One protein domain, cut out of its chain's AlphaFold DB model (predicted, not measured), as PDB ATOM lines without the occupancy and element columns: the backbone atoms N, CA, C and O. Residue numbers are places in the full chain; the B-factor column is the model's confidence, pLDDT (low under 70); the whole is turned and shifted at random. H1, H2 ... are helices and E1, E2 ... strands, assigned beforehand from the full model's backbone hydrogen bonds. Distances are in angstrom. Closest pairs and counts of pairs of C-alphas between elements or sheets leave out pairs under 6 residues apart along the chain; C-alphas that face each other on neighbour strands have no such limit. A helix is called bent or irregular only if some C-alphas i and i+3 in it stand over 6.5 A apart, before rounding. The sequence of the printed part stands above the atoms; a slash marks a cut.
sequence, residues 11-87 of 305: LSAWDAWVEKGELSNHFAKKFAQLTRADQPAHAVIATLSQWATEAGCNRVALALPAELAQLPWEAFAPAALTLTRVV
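This is residues 11 to 87 of the 305 residues of the protein "CHAT domain-containing protein" of Synechococcaceae cyanobacterium SM1_2_3 (UniProt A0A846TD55). An elongated model has the long helix H4 over a small two-strand sheet, E1 and E2, at one end, and three short helices, H1, H2 and H3, strung in a loose tail at the other. Residues 63 to 81, with no named element, link the two strands. The printed part has 77 residues, with four named helices and two named strands in the order H1 H2 H3 H4 E1 E2; the sheet is parallel, and the class is mostly helix, with helices holding 36 and strands 8 of the 44 residues in named elements. It is only just compact, close to loose, with a radius of gyration of the C-alphas of 13.5 A and spans of 43 by 27 by 18 A.

E1 is residues 59 to 62, 9.8 A long, and E2 residues 82 to 85, 10.4 A, ending at C-alpha 85 (206.272, 337.360, 211.654). H4 is residues 40 to 54, 21.1 A, from C-alpha 40 (205.967, 338.962, 230.164). H3 is residues 27 to 34, H2 residues 22 to 25, and H1 residues 11 to 19, 13.2 A, from C-alpha 11 (200.833, 328.381, 226.820). H1 is neither bent nor irregular, but only just: C-alphas 12 and 15 are 6.0 A apart.

E1 and E2 are parallel at 24 degrees, with N 62 and O 84 at 2.8 A, within hydrogen-bond range. The closest C-alphas of H4 and E1, Ala 52 and Val 60, are 7.0 A apart. H4 and E2 are near each other, with 5 pairs of C-alphas within 10 A. H3 and H4 are close but not clearly touching, closest at the C-alphas of Leu 34 and Ala 41, 7.0 A, and only just about perpendicular at 70.2 degrees. H2 is close to but not clearly touching H3, at the C-alphas of Glu 22 and Lys 30, 7.8 A, and likewise H1, at those of Trp 17 and Leu 23, 6.1 A. H1 is apart from H4. Each O i to N i+4 pair is within hydrogen-bond range in H3 and H4, 3 of 5 in H1; H2 is too short for one.

The C-alphas farthest apart, of Lys 20 and Gly 56, are 42.8 A apart. The printed part has no cut. The link from E1 to E2 is long, 19 residues; the other links are tight. Mean pLDDT of the printed part is 81.5, with residues 11 to 13, 28, 31 to 32 and 34 to 38 under 70.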
ATOM      1  N   LEU A  11     201.253 329.535 227.603       66.25
ATOM      2  CA  LEU A  11     200.833 328.381 226.820       66.25
ATOM      3  C   LEU A  11     199.737 327.567 227.528       66.25
ATOM      4  O   LEU A  11     198.823 327.096 226.867       66.25
ATOM      5  N   SER A  12     199.778 327.455 228.857       66.44
ATOM      6  CA  SER A  12     198.759 326.759 229.657       66.44
ATOM      7  C   SER A  12     197.446 327.549 229.716       66.44
ATOM      8  O   SER A  12     196.365 326.980 229.607       66.44
ATOM      9  N   ALA A  13     197.526 328.881 229.809       69.00
ATOM     10  CA  ALA A  13     196.346 329.746 229.745       69.00
ATOM     11  C   ALA A  13     195.671 329.729 228.360       69.00
ATOM     12  O   ALA A  13     194.475 330.006 228.255       69.00
ATOM     13  N   TRP A  14     196.435 329.414 227.311       73.19
ATOM     14  CA  TRP A  14     195.977 329.435 225.927       73.19
ATOM     15  C   TRP A  14     194.875 328.411 225.660       73.19
ATOM     16  O   TRP A  14     193.821 328.772 225.136       73.19
ATOM     17  N   ASP A  15     195.087 327.158 226.064       73.62
ATOM     18  CA  ASP A  15     194.117 326.079 225.849       73.62
ATOM     19  C   ASP A  15     192.789 326.405 226.559       73.62
ATOM     20  O   ASP A  15     191.718 326.355 225.953       73.62
ATOM     21  N   ALA A  16     192.857 326.931 227.787       77.00
ATOM     22  CA  ALA A  16     191.676 327.393 228.515       77.00
ATOM     23  C   ALA A  16     190.958 328.581 227.839       77.00
ATOM     24  O   ALA A  16     189.745 328.738 227.990       77.00
ATOM     25  N   TRP A  17     191.674 329.458 227.126       78.12
ATOM     26  CA  TRP A  17     191.060 330.554 226.364       78.12
ATOM     27  C   TRP A  17     190.377 330.069 225.091       78.12
ATOM     28  O   TRP A  17     189.312 330.586 224.747       78.12
ATOM     29  N   VAL A  18     190.981 329.092 224.411       77.25
ATOM     30  CA  VAL A  18     190.392 328.418 223.251       77.25
ATOM     31  C   VAL A  18     189.075 327.753 223.656       77.25
ATOM     32  O   VAL A  18     188.037 328.065 223.075       77.25
ATOM     33  N   GLU A  19     189.094 326.917 224.698       80.44
ATOM     34  CA  GLU A  19     187.920 326.169 225.174       80.44
ATOM     35  C   GLU A  19     186.771 327.079 225.623       80.44
ATOM     36  O   GLU A  19     185.602 326.778 225.395       80.44
ATOM     37  N   LYS A  20     187.090 328.231 226.225       81.19
ATOM     38  CA  LYS A  20     186.093 329.207 226.698       81.19
ATOM     39  C   LYS A  20     185.618 330.180 225.613       81.19
ATOM     40  O   LYS A  20     184.850 331.091 225.916       81.19
ATOM     41  N   GLY A  21     186.094 330.049 224.370       78.06
ATOM     42  CA  GLY A  21     185.749 330.956 223.267       78.06
ATOM     43  C   GLY A  21     186.264 332.393 223.449       78.06
ATOM     44  O   GLY A  21     185.797 333.324 222.789       78.06
ATOM     45  N   GLU A  22     187.235 332.598 224.341       77.81
ATOM     46  CA  GLU A  22     187.759 333.918 224.711       77.81
ATOM     47  C   GLU A  22     188.558 334.550 223.564       77.81
ATOM     48  O   GLU A  22     188.538 335.767 223.389       77.81
ATOM     49  N   LEU A  23     189.218 333.729 222.739       71.00
ATOM     50  CA  LEU A  23     189.943 334.192 221.550       71.00
ATOM     51  C   LEU A  23     189.004 334.714 220.454       71.00
ATOM     52  O   LEU A  23     189.349 335.644 219.728       71.00
ATOM     53  N   SER A  24     187.802 334.152 220.342       71.12
ATOM     54  CA  SER A  24     186.852 334.560 219.305       71.12
ATOM     55  C   SER A  24     186.098 335.832 219.687       71.12
ATOM     56  O   SER A  24     185.862 336.682 218.828       71.12
ATOM     57  N   ASN A  25     185.757 335.980 220.971       73.81
ATOM     58  CA  ASN A  25     184.818 337.006 221.432       73.81
ATOM     59  C   ASN A  25     185.458 338.107 222.288       73.81
ATOM     60  O   ASN A  25     184.949 339.223 222.329       73.81
ATOM     61  N   HIS A  26     186.577 337.831 222.961       73.75
ATOM     62  CA  HIS A  26     187.153 338.741 223.959       73.75
ATOM     63  C   HIS A  26     188.652 338.986 223.774       73.75
ATOM     64  O   HIS A  26     189.294 339.536 224.674       73.75
ATOM     65  N   PHE A  27     189.222 338.630 222.619       72.31
ATOM     66  CA  PHE A  27     190.660 338.749 222.388       72.31
ATOM     67  C   PHE A  27     191.174 340.164 222.635       72.31
ATOM     68  O   PHE A  27     192.160 340.316 223.338       72.31
ATOM     69  N   ALA A  28     190.480 341.207 222.166       68.62
ATOM     70  CA  ALA A  28     190.884 342.596 222.410       68.62
ATOM     71  C   ALA A  28     190.948 342.939 223.913       68.62
ATOM     72  O   ALA A  28     191.878 343.605 224.367       68.62
ATOM     73  N   LYS A  29     190.003 342.427 224.712       72.62
ATOM     74  CA  LYS A  29     189.969 342.622 226.168       72.62
ATOM     75  C   LYS A  29     191.078 341.840 226.873       72.62
ATOM     76  O   LYS A  29     191.737 342.387 227.754       72.62
ATOM     77  N   LYS A  30     191.312 340.578 226.494       72.00
ATOM     78  CA  LYS A  30     192.439 339.773 227.006       72.00
ATOM     79  C   LYS A  30     193.774 340.391 226.604       72.00
ATOM     80  O   LYS A  30     194.681 340.491 227.420       72.00
ATOM     81  N   PHE A  31     193.856 340.900 225.384       69.31
ATOM     82  CA  PHE A  31     195.002 341.624 224.875       69.31
ATOM     83  C   PHE A  31     195.292 342.886 225.694       69.31
ATOM     84  O   PHE A  31     196.416 343.055 226.147       69.31
ATOM     85  N   ALA A  32     194.286 343.713 225.994       68.94
ATOM     86  CA  ALA A  32     194.453 344.874 226.873       68.94
ATOM     87  C   ALA A  32     194.947 344.500 228.292       68.94
ATOM     88  O   ALA A  32     195.566 345.306 228.986       68.94
ATOM     89  N   GLN A  33     194.696 343.271 228.751       70.44
ATOM     90  CA  GLN A  33     195.284 342.766 229.997       70.44
ATOM     91  C   GLN A  33     196.757 342.388 229.811       70.44
ATOM     92  O   GLN A  33     197.568 342.693 230.683       70.44
ATOM     93  N   LEU A  34     197.106 341.788 228.670       64.12
ATOM     94  CA  LEU A  34     198.483 341.468 228.285       64.12
ATOM     95  C   LEU A  34     199.336 342.714 227.998       64.12
ATOM     96  O   LEU A  34     200.559 342.621 228.019       64.12
ATOM     97  N   THR A  35     198.722 343.874 227.742       62.62
ATOM     98  CA  THR A  35     199.443 345.112 227.412       62.62
ATOM     99  C   THR A  35     199.972 345.889 228.610       62.62
ATOM    100  O   THR A  35     200.637 346.908 228.410       62.62
ATOM    101  N   ARG A  36     199.686 345.465 229.845       69.38
ATOM    102  CA  ARG A  36     200.207 346.146 231.042       69.38
ATOM    103  C   ARG A  36     201.733 346.018 231.093       69.38
ATOM    104  O   ARG A  36     202.273 344.970 230.759       69.38
ATOM    105  N   ALA A  37     202.419 347.091 231.487       59.47
ATOM    106  CA  ALA A  37     203.882 347.205 231.416       59.47
ATOM    107  C   ALA A  37     204.640 346.126 232.219       59.47
ATOM    108  O   ALA A  37     205.794 345.831 231.926       59.47
ATOM    109  N   ASP A  38     203.986 345.519 233.209       57.72
ATOM    110  CA  ASP A  38     204.521 344.466 234.075       57.72
ATOM    111  C   ASP A  38     204.371 343.042 233.501       57.72
ATOM    112  O   ASP A  38     204.720 342.062 234.163       57.72
ATOM    113  N   GLN A  39     203.842 342.901 232.282       72.44
ATOM    114  CA  GLN A  39     203.567 341.596 231.683       72.44
ATOM    115  C   GLN A  39     204.785 341.002 230.956       72.44
ATOM    116  O   GLN A  39     205.592 341.740 230.383       72.44
ATOM    117  N   PRO A  40     204.885 339.658 230.869       72.88
ATOM    118  CA  PRO A  40     205.967 338.962 230.164       72.88
ATOM    119  C   PRO A  40     206.194 339.431 228.720       72.88
ATOM    120  O   PRO A  40     207.320 339.393 228.232       72.88
ATOM    121  N   ALA A  41     205.145 339.910 228.040       78.00
ATOM    122  CA  ALA A  41     205.260 340.423 226.680       78.00
ATOM    123  C   ALA A  41     206.199 341.638 226.580       78.00
ATOM    124  O   ALA A  41     207.007 341.702 225.656       78.00
ATOM    125  N   HIS A  42     206.152 342.557 227.549       81.56
ATOM    126  CA  HIS A  42     207.057 343.711 227.596       81.56
ATOM    127  C   HIS A  42     208.496 343.289 227.874       81.56
ATOM    128  O   HIS A  42     209.406 343.803 227.233       81.56
ATOM    129  N   ALA A  43     208.704 342.307 228.756       83.19
ATOM    130  CA  ALA A  43     210.035 341.759 229.019       83.19
ATOM    131  C   ALA A  43     210.644 341.124 227.759       83.19
ATOM    132  O   ALA A  43     211.773 341.444 227.402       83.19
ATOM    133  N   VAL A  44     209.875 340.302 227.034       86.12
ATOM    134  CA  VAL A  44     210.316 339.713 225.757       86.12
ATOM    135  C   VAL A  44     210.688 340.806 224.757       86.12
ATOM    136  O   VAL A  44     211.737 340.736 224.128       86.12
ATOM    137  N   ILE A  45     209.865 341.844 224.623       89.69
ATOM    138  CA  ILE A  45     210.115 342.934 223.672       89.69
ATOM    139  C   ILE A  45     211.325 343.781 224.075       89.69
ATOM    140  O   ILE A  45     212.103 344.170 223.203       89.69
ATOM    141  N   ALA A  46     211.520 344.034 225.369       89.25
ATOM    142  CA  ALA A  46     212.707 344.708 225.882       89.25
ATOM    143  C   ALA A  46     213.972 343.897 225.564       89.25
ATOM    144  O   ALA A  46     214.922 344.447 225.011       89.25
ATOM    145  N   THR A  47     213.948 342.583 225.803       91.62
ATOM    146  CA  THR A  47     215.047 341.675 225.450       91.62
ATOM    147  C   THR A  47     215.321 341.668 223.944       91.62
ATOM    148  O   THR A  47     216.465 341.822 223.530       91.62
ATOM    149  N   LEU A  48     214.285 341.566 223.103       92.44
ATOM    150  CA  LEU A  48     214.441 341.628 221.646       92.44
ATOM    151  C   LEU A  48     215.018 342.972 221.184       92.44
ATOM    152  O   LEU A  48     215.830 343.001 220.264       92.44
ATOM    153  N   SER A  49     214.618 344.076 221.818       93.25
ATOM    154  CA  SER A  49     215.135 345.417 221.512       93.25
ATOM    155  C   SER A  49     216.608 345.554 221.893       93.25
ATOM    156  O   SER A  49     217.393 346.113 221.125       93.25
ATOM    157  N   GLN A  50     216.990 345.007 223.050       94.81
ATOM    158  CA  GLN A  50     218.379 344.948 223.493       94.81
ATOM    159  C   GLN A  50     219.230 344.147 222.501       94.81
ATOM    160  O   GLN A  50     220.203 344.683 221.976       94.81
ATOM    161  N   TRP A  51     218.828 342.918 222.167       95.62
ATOM    162  CA  TRP A  51     219.561 342.079 221.213       95.62
ATOM    163  C   TRP A  51     219.664 342.715 219.828       95.62
ATOM    164  O   TRP A  51     220.708 342.630 219.187       95.62
ATOM    165  N   ALA A  52     218.603 343.378 219.361       95.00
ATOM    166  CA  ALA A  52     218.629 344.092 218.091       95.00
ATOM    167  C   ALA A  52     219.677 345.222 218.109       95.00
ATOM    168  O   ALA A  52     220.479 345.330 217.181       95.00
ATOM    169  N   THR A  53     219.726 345.993 219.201       95.44
ATOM    170  CA  THR A  53     220.709 347.068 219.423       95.44
ATOM    171  C   THR A  53     222.138 346.528 219.443       95.44
ATOM    172  O   THR A  53     222.992 347.037 218.721       95.44
ATOM    173  N   GLU A  54     222.387 345.469 220.216       96.75
ATOM    174  CA  GLU A  54     223.696 344.809 220.320       96.75
ATOM    175  C   GLU A  54     224.165 344.254 218.967       96.75
ATOM    176  O   GLU A  54     225.344 344.340 218.631       96.75
ATOM    177  N   ALA A  55     223.237 343.741 218.156       96.19
ATOM    178  CA  ALA A  55     223.512 343.243 216.813       96.19
ATOM    179  C   ALA A  55     223.588 344.347 215.737       96.19
ATOM    180  O   ALA A  55     223.795 344.036 214.562       96.19
ATOM    181  N   GLY A  56     223.376 345.621 216.092       96.00
ATOM    182  CA  GLY A  56     223.342 346.730 215.135       96.00
ATOM    183  C   GLY A  56     222.208 346.626 214.108       96.00
ATOM    184  O   GLY A  56     222.338 347.122 212.989       96.00
ATOM    185  N   CYS A  57     221.101 345.964 214.454       93.31
ATOM    186  CA  CYS A  57     219.945 345.807 213.579       93.31
ATOM    187  C   CYS A  57     218.687 346.452 214.171       93.31
ATOM    188  O   CYS A  57     218.500 346.557 215.375       93.31
ATOM    189  N   ASN A  58     217.787 346.888 213.294       89.31
ATOM    190  CA  ASN A  58     216.497 347.480 213.665       89.31
ATOM    191  C   ASN A  58     215.310 346.636 213.173       89.31
ATOM    192  O   ASN A  58     214.157 347.068 213.227       89.31
ATOM    193  N   ARG A  59     215.584 345.429 212.662       89.00
ATOM    194  CA  ARG A  59     214.595 344.502 212.107       89.00
ATOM    195  C   ARG A  59     214.792 343.117 212.696       89.00
ATOM    196  O   ARG A  59     215.834 342.507 212.485       89.00
ATOM    197  N   VAL A  60     213.757 342.601 213.351       91.38
ATOM    198  CA  VAL A  60     213.752 341.252 213.923       91.38
ATOM    199  C   VAL A  60     212.629 340.433 213.297       91.38
ATOM    200  O   VAL A  60     211.466 340.843 213.250       91.38
ATOM    201  N   ALA A  61     212.998 339.259 212.793       89.88
ATOM    202  CA  ALA A  61     212.075 338.275 212.254       89.88
ATOM    203  C   ALA A  61     211.686 337.278 213.357       89.88
ATOM    204  O   ALA A  61     212.549 336.632 213.944       89.88
ATOM    205  N   LEU A  62     210.390 337.164 213.638       89.75
ATOM    206  CA  LEU A  62     209.840 336.314 214.686       89.75
ATOM    207  C   LEU A  62     209.290 335.023 214.075       89.75
ATOM    208  O   LEU A  62     208.220 335.027 213.464       89.75
ATOM    209  N   ALA A  63     210.019 333.923 214.257       87.50
ATOM    210  CA  ALA A  63     209.534 332.570 214.004       87.50
ATOM    211  C   ALA A  63     209.041 331.985 215.333       87.50
ATOM    212  O   ALA A  63     209.839 331.581 216.176       87.50
ATOM    213  N   LEU A  64     207.726 332.022 215.550       83.50
ATOM    214  CA  LEU A  64     207.104 331.685 216.829       83.50
ATOM    215  C   LEU A  64     206.214 330.438 216.705       83.50
ATOM    216  O   LEU A  64     205.591 330.249 215.656       83.50
ATOM    217  N   PRO A  65     206.080 329.635 217.777       81.12
ATOM    218  CA  PRO A  65     204.990 328.667 217.912       81.12
ATOM    219  C   PRO A  65     203.625 329.342 217.717       81.12
ATOM    220  O   PRO A  65     203.482 330.529 218.015       81.12
ATOM    221  N   ALA A  66     202.625 328.608 217.226       81.94
ATOM    222  CA  ALA A  66     201.347 329.167 216.772       81.94
ATOM    223  C   ALA A  66     200.603 329.995 217.840       81.94
ATOM    224  O   ALA A  66     199.968 330.999 217.529       81.94
ATOM    225  N   GLU A  67     200.696 329.601 219.103       79.00
ATOM    226  CA  GLU A  67     200.089 330.242 220.272       79.00
ATOM    227  C   GLU A  67     200.711 331.617 220.511       79.00
ATOM    228  O   GLU A  67     200.022 332.628 220.623       79.00
ATOM    229  N   LEU A  68     202.044 331.677 220.497       81.06
ATOM    230  CA  LEU A  68     202.773 332.933 220.621       81.06
ATOM    231  C   LEU A  68     202.614 333.778 219.357       81.06
ATOM    232  O   LEU A  68     202.486 334.994 219.442       81.06
ATOM    233  N   ALA A  69     202.556 333.150 218.182       83.06
ATOM    234  CA  ALA A  69     202.412 333.812 216.892       83.06
ATOM    235  C   ALA A  69     201.064 334.520 216.699       83.06
ATOM    236  O   ALA A  69     200.887 335.149 215.661       83.06
ATOM    237  N   GLN A  70     200.123 334.418 217.640       81.62
ATOM    238  CA  GLN A  70     198.843 335.136 217.629       81.62
ATOM    239  C   GLN A  70     198.865 336.417 218.463       81.62
ATOM    240  O   GLN A  70     198.039 337.305 218.255       81.62
ATOM    241  N   LEU A  71     199.825 336.560 219.375       83.81
ATOM    242  CA  LEU A  71     199.959 337.748 220.211       83.81
ATOM    243  C   LEU A  71     200.504 338.917 219.383       83.81
ATOM    244  O   LEU A  71     201.399 338.707 218.570       83.81
ATOM    245  N   PRO A  72     200.003 340.152 219.536       86.38
ATOM    246  CA  PRO A  72     200.423 341.303 218.731       86.38
ATOM    247  C   PRO A  72     201.716 341.940 219.255       86.38
ATOM    248  O   PRO A  72     201.727 343.081 219.708       86.38
ATOM    249  N   TRP A  73     202.822 341.199 219.181       88.12
ATOM    250  CA  TRP A  73     204.166 341.642 219.578       88.12
ATOM    251  C   TRP A  73     204.540 343.019 219.023       88.12
ATOM    252  O   TRP A  73     205.117 343.855 219.711       88.12
ATOM    253  N   GLU A  74     204.145 343.290 217.782       88.56
ATOM    254  CA  GLU A  74     204.414 344.531 217.066       88.56
ATOM    255  C   GLU A  74     203.700 345.746 217.676       88.56
ATOM    256  O   GLU A  74     204.026 346.874 217.313       88.56
ATOM    257  N   ALA A  75     202.703 345.548 218.546       84.38
ATOM    258  CA  ALA A  75     202.033 346.630 219.262       84.38
ATOM    259  C   ALA A  75     202.853 347.148 220.455       84.38
ATOM    260  O   ALA A  75     202.612 348.271 220.892       84.38
ATOM    261  N   PHE A  76     203.796 346.341 220.950       84.00
ATOM    262  CA  PHE A  76     204.673 346.642 222.083       84.00
ATOM    263  C   PHE A  76     206.058 347.117 221.665       84.00
ATOM    264  O   PHE A  76     206.774 347.705 222.471       84.00
ATOM    265  N   ALA A  77     206.453 346.823 220.425       86.75
ATOM    266  CA  ALA A  77     207.761 347.183 219.914       86.75
ATOM    267  C   ALA A  77     207.967 348.708 219.960       86.75
ATOM    268  O   ALA A  77     207.069 349.454 219.552       86.75
ATOM    269  N   PRO A  78     209.140 349.188 220.414       87.69
ATOM    270  CA  PRO A  78     209.480 350.596 220.282       87.69
ATOM    271  C   PRO A  78     209.537 350.985 218.799       87.69
ATOM    272  O   PRO A  78     209.827 350.151 217.945       87.69
ATOM    273  N   ALA A  79     209.324 352.265 218.484       84.56
ATOM    274  CA  ALA A  79     209.306 352.753 217.098       84.56
ATOM    275  C   ALA A  79     210.601 352.444 216.316       84.56
ATOM    276  O   ALA A  79     210.566 352.269 215.100       84.56
ATOM    277  N   ALA A  80     211.733 352.344 217.020       86.81
ATOM    278  CA  ALA A  80     213.026 351.991 216.442       86.81
ATOM    279  C   ALA A  80     213.149 350.504 216.053       86.81
ATOM    280  O   ALA A  80     214.037 350.161 215.275       86.81
ATOM    281  N   LEU A  81     212.283 349.621 216.565       90.25
ATOM    282  CA  LEU A  81     212.327 348.183 216.314       90.25
ATOM    283  C   LEU A  81     211.171 347.746 215.414       90.25
ATOM    284  O   LEU A  81     210.000 347.757 215.790       90.25
ATOM    285  N   THR A  82     211.511 347.261 214.227       89.50
ATOM    286  CA  THR A  82     210.548 346.663 213.306       89.50
ATOM    287  C   THR A  82     210.502 345.152 213.494       89.50
ATOM    288  O   THR A  82     211.467 344.440 213.215       89.50
ATOM    289  N   LEU A  83     209.347 344.647 213.914       90.50
ATOM    290  CA  LEU A  83     209.084 343.217 214.051       90.50
ATOM    291  C   LEU A  83     208.344 342.684 212.815       90.50
ATOM    292  O   LEU A  83     207.525 343.377 212.211       90.50
ATOM    293  N   THR A  84     208.652 341.461 212.383       88.88
ATOM    294  CA  THR A  84     207.945 340.784 211.281       88.88
ATOM    295  C   THR A  84     207.768 339.310 211.599       88.88
ATOM    296  O   THR A  84     208.735 338.643 211.949       88.88
ATOM    297  N   ARG A  85     206.551 338.786 211.443       88.69
ATOM    298  CA  ARG A  85     206.272 337.360 211.654       88.69
ATOM    299  C   ARG A  85     206.715 336.530 210.469       88.69
ATOM    300  O   ARG A  85     206.525 336.920 209.317       88.69
ATOM    301  N   VAL A  86     207.252 335.361 210.776       87.88
ATOM    302  CA  VAL A  86     207.695 334.381 209.797       87.88
ATOM    303  C   VAL A  86     206.942 333.082 210.025       87.88
ATOM    304  O   VAL A  86     207.028 332.491 211.096       87.88
ATOM    305  N   VAL A  87     206.215 332.638 209.000       84.38
ATOM    306  CA  VAL A  87     205.529 331.335 209.002       84.38
ATOM    307  C   VAL A  87     206.506 330.219 208.627       84.38
ATOM    308  O   VAL A  87     206.469 329.141 209.208       84.38
TER     309      VAL A  87